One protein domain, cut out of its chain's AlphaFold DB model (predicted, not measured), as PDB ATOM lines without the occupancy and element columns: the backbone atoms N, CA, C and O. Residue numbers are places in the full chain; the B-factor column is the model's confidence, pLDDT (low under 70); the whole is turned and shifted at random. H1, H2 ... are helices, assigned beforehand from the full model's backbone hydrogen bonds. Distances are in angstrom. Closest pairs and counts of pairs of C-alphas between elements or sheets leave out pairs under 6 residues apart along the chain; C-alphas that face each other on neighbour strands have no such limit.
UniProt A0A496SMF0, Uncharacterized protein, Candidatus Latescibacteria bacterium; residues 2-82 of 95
ATOM      1  N   VAL A   2     134.728  46.718  94.241       70.12
ATOM      2  CA  VAL A   2     133.887  47.955  94.290       70.12
ATOM      3  C   VAL A   2     134.085  48.757  95.587       70.12
ATOM      4  O   VAL A   2     134.218  49.973  95.542       70.12
ATOM      5  N   ALA A   3     134.167  48.074  96.733       71.31
ATOM      6  CA  ALA A   3     134.356  48.718  98.036       71.31
ATOM      7  C   ALA A   3     135.734  49.397  98.181       71.31
ATOM      8  O   ALA A   3     135.825  50.480  98.743       71.31
ATOM      9  N   GLU A   4     136.794  48.801  97.627       77.50
ATOM     10  CA  GLU A   4     138.147  49.388  97.641       77.50
ATOM     11  C   GLU A   4     138.208  50.683  96.832       77.50
ATOM     12  O   GLU A   4     138.757  51.672  97.297       77.50
ATOM     13  N   ARG A   5     137.553  50.710  95.668       79.88
ATOM     14  CA  ARG A   5     137.490  51.894  94.803       79.88
ATOM     15  C   ARG A   5     136.697  53.041  95.430       79.88
ATOM     16  O   ARG A   5     136.995  54.202  95.186       79.88
ATOM     17  N   ALA A   6     135.694  52.715  96.246       80.56
ATOM     18  CA  ALA A   6     134.941  53.705  97.008       80.56
ATOM     19  C   ALA A   6     135.775  54.309  98.150       80.56
ATOM     20  O   ALA A   6     135.676  55.505  98.402       80.56
ATOM     21  N   LEU A   7     136.609  53.504  98.815       82.69
ATOM     22  CA  LEU A   7     137.519  53.983  99.862       82.69
ATOM     23  C   LEU A   7     138.654  54.841  99.292       82.69
ATOM     24  O   LEU A   7     139.027  55.837  99.904       82.69
ATOM     25  N   GLU A   8     139.164  54.484  98.117       83.19
ATOM     26  CA  GLU A   8     140.184  55.257  97.402       83.19
ATOM     27  C   GLU A   8     139.651  56.643  97.008       83.19
ATOM     28  O   GLU A   8     140.259  57.657  97.343       83.19
ATOM     29  N   LEU A   9     138.442  56.698  96.438       86.25
ATOM     30  CA  LEU A   9     137.777  57.955  96.091       86.25
ATOM     31  C   LEU A   9     137.470  58.827  97.321       86.25
ATOM     32  O   LEU A   9     137.578  60.048  97.260       86.25
ATOM     33  N   LEU A  10     137.092  58.213  98.448       83.44
ATOM     34  CA  LEU A  10     136.886  58.937  99.706       83.44
ATOM     35  C   LEU A  10     138.190  59.564 100.214       83.44
ATOM     36  O   LEU A  10     138.178  60.713 100.642       83.44
ATOM     37  N   GLY A  11     139.313  58.850 100.102       85.19
ATOM     38  CA  GLY A  11     140.627  59.380 100.469       85.19
ATOM     39  C   GLY A  11     141.070  60.562  99.599       85.19
ATOM     40  O   GLY A  11     141.637  61.522 100.120       85.19
ATOM     41  N   GLU A  12     140.779  60.525  98.297       88.31
ATOM     42  CA  GLU A  12     141.043  61.642  97.376       88.31
ATOM     43  C   GLU A  12     140.215  62.883  97.739       88.31
ATOM     44  O   GLU A  12     140.750  63.989  97.830       88.31
ATOM     45  N   ILE A  13     138.926  62.690  98.033       85.50
ATOM     46  CA  ILE A  13     138.019  63.773  98.431       85.50
ATOM     47  C   ILE A  13     138.451  64.393  99.767       85.50
ATOM     48  O   ILE A  13     138.489  65.618  99.883       85.50
ATOM     49  N   ASP A  14     138.834  63.584 100.759       87.56
ATOM     50  CA  ASP A  14     139.296  64.076 102.065       87.56
ATOM     51  C   ASP A  14     140.608  64.879 101.955       87.56
ATOM     52  O   ASP A  14     140.802  65.881 102.660       87.56
ATOM     53  N   ALA A  15     141.503  64.483 101.044       83.69
ATOM     54  CA  ALA A  15     142.738  65.211 100.768       83.69
ATOM     55  C   ALA A  15     142.465  66.579 100.116       83.69
ATOM     56  O   ALA A  15     143.005  67.593 100.570       83.69
ATOM     57  N   GLU A  16     141.580  66.631  99.114       83.12
ATOM     58  CA  GLU A  16     141.172  67.887  98.471       83.12
ATOM     59  C   GLU A  16     140.438  68.826  99.441       83.12
ATOM     60  O   GLU A  16     140.689  70.036  99.456       83.12
ATOM     61  N   LEU A  17     139.575  68.282 100.308       81.50
ATOM     62  CA  LEU A  17     138.903  69.042 101.366       81.50
ATOM     63  C   LEU A  17     139.916  69.670 102.327       81.50
ATOM     64  O   LEU A  17     139.817  70.860 102.635       81.50
ATOM     65  N   THR A  18     140.922  68.906 102.750       83.38
ATOM     66  CA  THR A  18     141.977  69.397 103.648       83.38
ATOM     67  C   THR A  18     142.777  70.538 103.010       83.38
ATOM     68  O   THR A  18     143.073  71.547 103.662       83.38
ATOM     69  N   GLU A  19     143.104  70.425 101.721       81.75
ATOM     70  CA  GLU A  19     143.800  71.477 100.982       81.75
ATOM     71  C   GLU A  19     142.937  72.742 100.851       81.75
ATOM     72  O   GLU A  19     143.411  73.856 101.114       81.75
ATOM     73  N   LEU A  20     141.653  72.593 100.520       76.44
ATOM     74  CA  LEU A  20     140.716  73.705 100.378       76.44
ATOM     75  C   LEU A  20     140.475  74.431 101.710       76.44
ATOM     76  O   LEU A  20     140.486  75.666 101.760       76.44
ATOM     77  N   GLU A  21     140.337  73.693 102.812       75.69
ATOM     78  CA  GLU A  21     140.241  74.269 104.156       75.69
ATOM     79  C   GLU A  21     141.483  75.090 104.520       75.69
ATOM     80  O   GLU A  21     141.371  76.168 105.118       75.69
ATOM     81  N   GLY A  22     142.671  74.625 104.122       70.50
ATOM     82  CA  GLY A  22     143.920  75.368 104.273       70.50
ATOM     83  C   GLY A  22     143.898  76.712 103.537       70.50
ATOM     84  O   GLY A  22     144.374  77.719 104.070       70.50
ATOM     85  N   HIS A  23     143.295  76.765 102.348       62.09
ATOM     86  CA  HIS A  23     143.150  77.995 101.564       62.09
ATOM     87  C   HIS A  23     142.127  78.965 102.164       62.09
ATOM     88  O   HIS A  23     142.347  80.180 102.150       62.09
ATOM     89  N   ILE A  24     141.042  78.449 102.745       61.41
ATOM     90  CA  ILE A  24     140.022  79.262 103.418       61.41
ATOM     91  C   ILE A  24     140.583  79.859 104.718       61.41
ATOM     92  O   ILE A  24     140.434  81.058 104.952       61.41
ATOM     93  N   LYS A  25     141.307  79.072 105.526       60.22
ATOM     94  CA  LYS A  25     141.922  79.540 106.786       60.22
ATOM     95  C   LYS A  25     143.057  80.553 106.570       60.22
ATOM     96  O   LYS A  25     143.330  81.360 107.454       60.22
ATOM     97  N   ARG A  26     143.710  80.543 105.401       55.97
ATOM     98  CA  ARG A  26     144.826  81.449 105.050       55.97
ATOM     99  C   ARG A  26     144.408  82.747 104.378       55.97
ATOM    100  O   ARG A  26     145.252  83.624 104.195       55.97
ATOM    101  N   ARG A  27     143.142  82.892 103.995       47.94
ATOM    102  CA  ARG A  27     142.654  84.113 103.365       47.94
ATOM    103  C   ARG A  27     142.103  85.007 104.473       47.94
ATOM    104  O   ARG A  27     140.952  84.822 104.864       47.94
ATOM    105  N   PRO A  28     142.869  85.981 105.008       51.22
ATOM    106  CA  PRO A  28     142.232  86.996 105.822       51.22
ATOM    107  C   PRO A  28     141.164  87.613 104.926       51.22
ATOM    108  O   PRO A  28     141.462  88.026 103.799       51.22
ATOM    109  N   VAL A  29     139.917  87.629 105.389       53.22
ATOM    110  CA  VAL A  29     138.829  88.352 104.734       53.22
ATOM    111  C   VAL A  29     139.144  89.842 104.898       53.22
ATOM    112  O   VAL A  29     138.515  90.573 105.654       53.22
ATOM    113  N   ARG A  30     140.185  90.315 104.206       56.97
ATOM    114  CA  ARG A  30     140.495  91.724 104.027       56.97
ATOM    115  C   ARG A  30     139.441  92.236 103.061       56.97
ATOM    116  O   ARG A  30     139.694  92.390 101.871       56.97
ATOM    117  N   ARG A  31     138.234  92.490 103.574       53.47
ATOM    118  CA  ARG A  31     137.358  93.492 102.971       53.47
ATOM    119  C   ARG A  31     138.131  94.795 103.091       53.47
ATOM    120  O   ARG A  31     138.112  95.420 104.141       53.47
ATOM    121  N   SER A  32     138.907  95.139 102.067       49.56
ATOM    122  CA  SER A  32     139.497  96.468 101.990       49.56
ATOM    123  C   SER A  32     138.332  97.455 102.090       49.56
ATOM    124  O   SER A  32     137.403  97.336 101.283       49.56
ATOM    125  N   PRO A  33     138.309  98.368 103.074       52.84
ATOM    126  CA  PRO A  33     137.282  99.393 103.097       52.84
ATOM    127  C   PRO A  33     137.317 100.149 101.757       52.84
ATOM    128  O   PRO A  33     138.394 100.266 101.154       52.84
ATOM    129  N   PRO A  34     136.163 100.617 101.248       51.06
ATOM    130  CA  PRO A  34     136.113 101.360  99.997       51.06
ATOM    131  C   PRO A  34     137.142 102.492 100.046       51.06
ATOM    132  O   PRO A  34     137.125 103.329 100.953       51.06
ATOM    133  N   LYS A  35     138.085 102.477  99.095       48.19
ATOM    134  CA  LYS A  35     139.101 103.524  98.958       48.19
ATOM    135  C   LYS A  35     138.367 104.854  98.770       48.19
ATOM    136  O   LYS A  35     137.746 105.054  97.735       48.19
ATOM    137  N   GLY A  36     138.429 105.730  99.774       54.22
ATOM    138  CA  GLY A  36     137.848 107.078  99.713       54.22
ATOM    139  C   GLY A  36     136.903 107.465 100.856       54.22
ATOM    140  O   GLY A  36     136.448 108.601 100.875       54.22
ATOM    141  N   GLY A  37     136.607 106.580 101.815       61.03
ATOM    142  CA  GLY A  37     135.858 106.968 103.019       61.03
ATOM    143  C   GLY A  37     136.690 107.829 103.983       61.03
ATOM    144  O   GLY A  37     137.881 107.572 104.168       61.03
ATOM    145  N   PHE A  38     136.066 108.828 104.619       70.06
ATOM    146  CA  PHE A  38     136.661 109.574 105.735       70.06
ATOM    147  C   PHE A  38     136.903 108.623 106.918       70.06
ATOM    148  O   PHE A  38     135.951 108.132 107.526       70.06
ATOM    149  N   ALA A  39     138.169 108.335 107.229       81.62
ATOM    150  CA  ALA A  39     138.555 107.543 108.394       81.62
ATOM    151  C   ALA A  39     138.771 108.480 109.590       81.62
ATOM    152  O   ALA A  39     139.570 109.407 109.506       81.62
ATOM    153  N   THR A  40     138.058 108.245 110.691       92.69
ATOM    154  CA  THR A  40     138.186 109.007 111.943       92.69
ATOM    155  C   THR A  40     138.091 108.065 113.140       92.69
ATOM    156  O   THR A  40     137.512 106.979 113.035       92.69
ATOM    157  N   VAL A  41     138.616 108.484 114.296       94.94
ATOM    158  CA  VAL A  41     138.491 107.707 115.545       94.94
ATOM    159  C   VAL A  41     137.023 107.551 115.937       94.94
ATOM    160  O   VAL A  41     136.593 106.452 116.268       94.94
ATOM    161  N   THR A  42     136.220 108.607 115.792       94.69
ATOM    162  CA  THR A  42     134.777 108.569 116.072       94.69
ATOM    163  C   THR A  42     134.045 107.520 115.236       94.69
ATOM    164  O   THR A  42     133.188 106.805 115.752       94.69
ATOM    165  N   LEU A  43     134.382 107.382 113.948       95.12
ATOM    166  CA  LEU A  43     133.766 106.355 113.110       95.12
ATOM    167  C   LEU A  43     134.123 104.946 113.605       95.12
ATOM    168  O   LEU A  43     133.254 104.076 113.654       95.12
ATOM    169  N   ALA A  44     135.379 104.725 113.997       95.75
ATOM    170  CA  ALA A  44     135.802 103.453 114.573       95.75
ATOM    171  C   ALA A  44     135.083 103.143 115.897       95.75
ATOM    172  O   ALA A  44     134.631 102.016 116.083       95.75
ATOM    173  N   GLU A  45     134.906 104.131 116.779       96.06
ATOM    174  CA  GLU A  45     134.149 103.975 118.030       96.06
ATOM    175  C   GLU A  45     132.702 103.542 117.776       96.06
ATOM    176  O   GLU A  45     132.208 102.632 118.439       96.06
ATOM    177  N   ILE A  46     132.028 104.148 116.793       95.81
ATOM    178  CA  ILE A  46     130.655 103.780 116.424       95.81
ATOM    179  C   ILE A  46     130.588 102.308 116.003       95.81
ATOM    180  O   ILE A  46     129.716 101.577 116.472       95.81
ATOM    181  N   TYR A  47     131.519 101.854 115.159       96.19
ATOM    182  CA  TYR A  47     131.575 100.449 114.750       96.19
ATOM    183  C   TYR A  47     131.889  99.515 115.921       96.19
ATOM    184  O   TYR A  47     131.244  98.476 116.052       96.19
ATOM    185  N   ALA A  48     132.815  99.891 116.802       97.06
ATOM    186  CA  ALA A  48     133.168  99.087 117.966       97.06
ATOM    187  C   ALA A  48     131.979  98.907 118.924       97.06
ATOM    188  O   ALA A  48     131.703  97.795 119.373       97.06
ATOM    189  N   ARG A  49     131.208  99.973 119.173       96.62
ATOM    190  CA  ARG A  49     129.991  99.932 120.004       96.62
ATOM    191  C   ARG A  49     128.871  99.077 119.411       96.62
ATOM    192  O   ARG A  49     127.996  98.630 120.136       96.62
ATOM    193  N   GLN A  50     128.890  98.844 118.104       96.81
ATOM    194  CA  GLN A  50     127.965  97.933 117.421       96.81
ATOM    195  C   GLN A  50     128.482  96.484 117.379       96.81
ATOM    196  O   GLN A  50     127.822  95.617 116.815       96.81
ATOM    197  N   GLY A  51     129.667  96.215 117.939       96.00
ATOM    198  CA  GLY A  51     130.321  94.906 117.896       96.00
ATOM    199  C   GLY A  51     131.077  94.623 116.596       96.00
ATOM    200  O   GLY A  51     131.546  93.508 116.390       96.00
ATOM    201  N   PHE A  52     131.239  95.606 115.708       96.75
ATOM    202  CA  PHE A  52     132.018  95.463 114.475       96.75
ATOM    203  C   PHE A  52     133.506  95.772 114.722       96.75
ATOM    204  O   PHE A  52     134.057  96.728 114.163       96.75
ATOM    205  N   ILE A  53     134.160  94.966 115.561       96.81
ATOM    206  CA  ILE A  53     135.532  95.183 116.047       96.81
ATOM    207  C   ILE A  53     136.552  95.154 114.907       96.81
ATOM    208  O   ILE A  53     137.349  96.083 114.771       96.81
ATOM    209  N   SER A  54     136.485  94.163 114.020       94.25
ATOM    210  CA  SER A  54     137.387  94.048 112.867       94.25
ATOM    211  C   SER A  54     137.317  95.279 111.960       94.25
ATOM    212  O   SER A  54     138.330  95.743 111.435       94.25
ATOM    213  N   LYS A  55     136.117  95.847 111.788       94.56
ATOM    214  CA  LYS A  55     135.914  97.055 110.980       94.56
ATOM    215  C   LYS A  55     136.442  98.301 111.689       94.56
ATOM    216  O   LYS A  55     137.059  99.142 111.040       94.56
ATOM    217  N   ALA A  56     136.235  98.402 113.001       96.00
ATOM    218  CA  ALA A  56     136.807  99.471 113.811       96.00
ATOM    219  C   ALA A  56     138.344  99.464 113.737       96.00
ATOM    220  O   ALA A  56     138.937 100.497 113.438       96.00
ATOM    221  N   MET A  57     138.977  98.295 113.889       96.75
ATOM    222  CA  MET A  57     140.433  98.124 113.782       96.75
ATOM    223  C   MET A  57     140.975  98.578 112.422       96.75
ATOM    224  O   MET A  57     141.930  99.346 112.371       96.75
ATOM    225  N   GLN A  58     140.325  98.192 111.319       94.31
ATOM    226  CA  GLN A  58     140.728  98.632 109.976       94.31
ATOM    227  C   GLN A  58     140.647 100.152 109.793       94.31
ATOM    228  O   GLN A  58     141.503 100.746 109.141       94.31
ATOM    229  N   ILE A  59     139.616 100.795 110.350       94.12
ATOM    230  CA  ILE A  59     139.477 102.255 110.292       94.12
ATOM    231  C   ILE A  59     140.590 102.919 111.109       94.12
ATOM    232  O   ILE A  59     141.172 103.895 110.644       94.12
ATOM    233  N   LEU A  60     140.923 102.376 112.284       95.62
ATOM    234  CA  LEU A  60     141.986 102.900 113.144       95.62
ATOM    235  C   LEU A  60     143.372 102.767 112.505       95.62
ATOM    236  O   LEU A  60     144.139 103.727 112.543       95.62
ATOM    237  N   GLU A  61     143.665 101.644 111.841       94.88
ATOM    238  CA  GLU A  61     144.887 101.478 111.035       94.88
ATOM    239  C   GLU A  61     145.004 102.572 109.962       94.88
ATOM    240  O   GLU A  61     146.076 103.144 109.733       94.88
ATOM    241  N   ASP A  62     143.885 102.904 109.316       93.31
ATOM    242  CA  ASP A  62     143.834 103.952 108.305       93.31
ATOM    243  C   ASP A  62     144.021 105.357 108.900       93.31
ATOM    244  O   ASP A  62     144.713 106.177 108.288       93.31
ATOM    245  N   VAL A  63     143.471 105.624 110.091       93.56
ATOM    246  CA  VAL A  63     143.679 106.876 110.841       93.56
ATOM    247  C   VAL A  63     145.151 107.037 111.223       93.56
ATOM    248  O   VAL A  63     145.750 108.051 110.881       93.56
ATOM    249  N   VAL A  64     145.775 106.024 111.839       94.88
ATOM    250  CA  VAL A  64     147.195 106.057 112.252       94.88
ATOM    251  C   VAL A  64     148.120 106.394 111.077       94.88
ATOM    252  O   VAL A  64     149.104 107.132 111.231       94.88
ATOM    253  N   ARG A  65     147.795 105.875 109.888       91.94
ATOM    254  CA  ARG A  65     148.573 106.087 108.666       91.94
ATOM    255  C   ARG A  65     148.387 107.474 108.047       91.94
ATOM    256  O   ARG A  65     149.345 107.992 107.482       91.94
ATOM    257  N   LYS A  66     147.176 108.038 108.085       88.56
ATOM    258  CA  LYS A  66     146.801 109.224 107.291       88.56
ATOM    259  C   LYS A  66     146.653 110.510 108.105       88.56
ATOM    260  O   LYS A  66     146.785 111.581 107.526       88.56
ATOM    261  N   ASP A  67     146.376 110.406 109.402       87.62
ATOM    262  CA  ASP A  67     146.016 111.530 110.269       87.62
ATOM    263  C   ASP A  67     146.929 111.567 111.514       87.62
ATOM    264  O   ASP A  67     146.697 110.848 112.494       87.62
ATOM    265  N   PRO A  68     147.999 112.387 111.487       89.31
ATOM    266  CA  PRO A  68     148.900 112.547 112.624       89.31
ATOM    267  C   PRO A  68     148.229 113.113 113.881       89.31
ATOM    268  O   PRO A  68     148.662 112.777 114.981       89.31
ATOM    269  N   GLU A  69     147.188 113.943 113.748       92.56
ATOM    270  CA  GLU A  69     146.517 114.574 114.894       92.56
ATOM    271  C   GLU A  69     145.701 113.555 115.690       92.56
ATOM    272  O   GLU A  69     145.647 113.600 116.922       92.56
ATOM    273  N   GLN A  70     145.091 112.595 114.996       92.69
ATOM    274  CA  GLN A  70     144.287 111.555 115.630       92.69
ATOM    275  C   GLN A  70     145.049 110.268 115.949       92.69
ATOM    276  O   GLN A  70     144.501 109.410 116.648       92.69
ATOM    277  N   ARG A  71     146.307 110.131 115.506       93.94
ATOM    278  CA  ARG A  71     147.118 108.916 115.692       93.94
ATOM    279  C   ARG A  71     147.112 108.400 117.132       93.94
ATOM    280  O   ARG A  71     146.778 107.242 117.349       93.94
ATOM    281  N   GLY A  72     147.413 109.253 118.114       95.62
ATOM    282  CA  GLY A  72     147.497 108.821 119.515       95.62
ATOM    283  C   GLY A  72     146.161 108.312 120.067       95.62
ATOM    284  O   GLY A  72     146.111 107.302 120.766       95.62
ATOM    285  N   ARG A  73     145.045 108.958 119.703       96.00
ATOM    286  CA  ARG A  73     143.700 108.484 120.076       96.00
ATOM    287  C   ARG A  73     143.368 107.157 119.399       96.00
ATOM    288  O   ARG A  73     142.752 106.297 120.027       96.00
ATOM    289  N   ALA A  74     143.784 106.992 118.146       96.69
ATOM    290  CA  ALA A  74     143.571 105.759 117.408       96.69
ATOM    291  C   ALA A  74     144.324 104.583 118.046       96.69
ATOM    292  O   ALA A  74     143.711 103.557 118.315       96.69
ATOM    293  N   GLU A  75     145.607 104.757 118.370       97.19
ATOM    294  CA  GLU A  75     146.434 103.737 119.032       97.19
ATOM    295  C   GLU A  75     145.856 103.318 120.393       97.19
ATOM    296  O   GLU A  75     145.732 102.125 120.673       97.19
ATOM    297  N   VAL A  76     145.420 104.283 121.212       97.25
ATOM    298  CA  VAL A  76     144.768 103.999 122.504       97.25
ATOM    299  C   VAL A  76     143.494 103.178 122.321       97.25
ATOM    300  O   VAL A  76     143.246 102.245 123.087       97.25
ATOM    301  N   LEU A  77     142.668 103.509 121.326       96.56
ATOM    302  CA  LEU A  77     141.454 102.742 121.064       96.56
ATOM    303  C   LEU A  77     141.779 101.343 120.531       96.56
ATOM    304  O   LEU A  77     141.161 100.386 120.982       96.56
ATOM    305  N   MET A  78     142.771 101.189 119.647       96.88
ATOM    306  CA  MET A  78     143.208  99.868 119.169       96.88
ATOM    307  C   MET A  78     143.627  98.959 120.324       96.88
ATOM    308  O   MET A  78     143.267  97.783 120.337       96.88
ATOM    309  N   GLU A  79     144.327  99.501 121.322       97.06
ATOM    310  CA  GLU A  79     144.713  98.724 122.499       97.06
ATOM    311  C   GLU A  79     143.500  98.299 123.334       97.06
ATOM    312  O   GLU A  79     143.407  97.145 123.741       97.06
ATOM    313  N   LYS A  80     142.514  99.188 123.516       96.44
ATOM    314  CA  LYS A  80     141.262  98.860 124.224       96.44
ATOM    315  C   LYS A  80     140.427  97.795 123.513       96.44
ATOM    316  O   LYS A  80     139.721  97.042 124.174       96.44
ATOM    317  N   LEU A  81     140.479  97.752 122.182       96.12
ATOM    318  CA  LEU A  81     139.746  96.770 121.379       96.12
ATOM    319  C   LEU A  81     140.481  95.428 121.261       96.12
ATOM    320  O   LEU A  81     139.909  94.457 120.758       96.12
ATOM    321  N   ARG A  82     141.735  95.342 121.721       94.38
ATOM    322  CA  ARG A  82     142.531  94.120 121.626       94.38
ATOM    323  C   ARG A  82     141.868  92.990 122.416       94.38
ATOM    324  O   ARG A  82     141.572  93.118 123.597       94.38
TER     325      ARG A  82
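What this domain is: This is residues 2 to 82 of the 95 residues of an uncharacterized protein of Candidatus Latescibacteria bacterium (UniProt A0A496SMF0). A long single helix, H1, sticks out like a handle from a small compact head of three short helices, H2, H3 and H4, packed side by side as a triangle; a long link joins handle and head. The printed part has 81 residues with four named helices, in the order H1, H2, H3, H4, and no named strand; the class is all helix. The whole is extended, with a radius of gyration of the C-alphas of 21.2 A and spans of 70 by 24 by 18 A, and the free arm makes the length.

Where its parts are: Find C-alpha 2 at (133.887, 47.955, 94.290); from there H1, residues 2 to 26, runs 36.8 A to C-alpha 26 at (144.826, 81.449, 105.050). In the head, look for H2 at residues 41 to 49, H3 at residues 53 to 66, 20.0 A long, and H4 at residues 71 to 81, 15.3 A long, which ends at C-alpha 81 at (139.746, 96.770, 121.379).

How they stand to each other: H1 is apart from H2, H3 and H4. In the head, H2 and H3 form a helical hairpin: they touch, closest at the C-alphas of Ala 44 and Ala 56, 4.2 A apart, at a shallow tilt of 8 degrees, opposite ways. H3 and H4 form another: they touch, closest at the C-alphas of Val 64 and Arg 71, 4.5 A apart, at a shallow tilt of 18 degrees, opposite ways. H2 and H4 touch, closest at the C-alphas of Val 41 and Ala 74, 5.8 A apart, at a shallow tilt of 9 degrees, the same way. In H1, H2, H3 and H4 every O i to N i+4 pair is within hydrogen-bond range.

The domain as a whole: The two C-alphas farthest apart, those of Val 2 and Glu 69, are 70.9 A apart. Residues 2 to 29, of which 2 to 26 belong to H1, stand free; the body without them spans 26 by 25 by 17 A. The printed part has no cut. The link from H1 to H2, residues 27 to 40, is long; those from H2 to H3 and from H3 to H4 are tight. Look at residues 23 to 37 for pLDDT under 70; the mean of the printed part is 83.3.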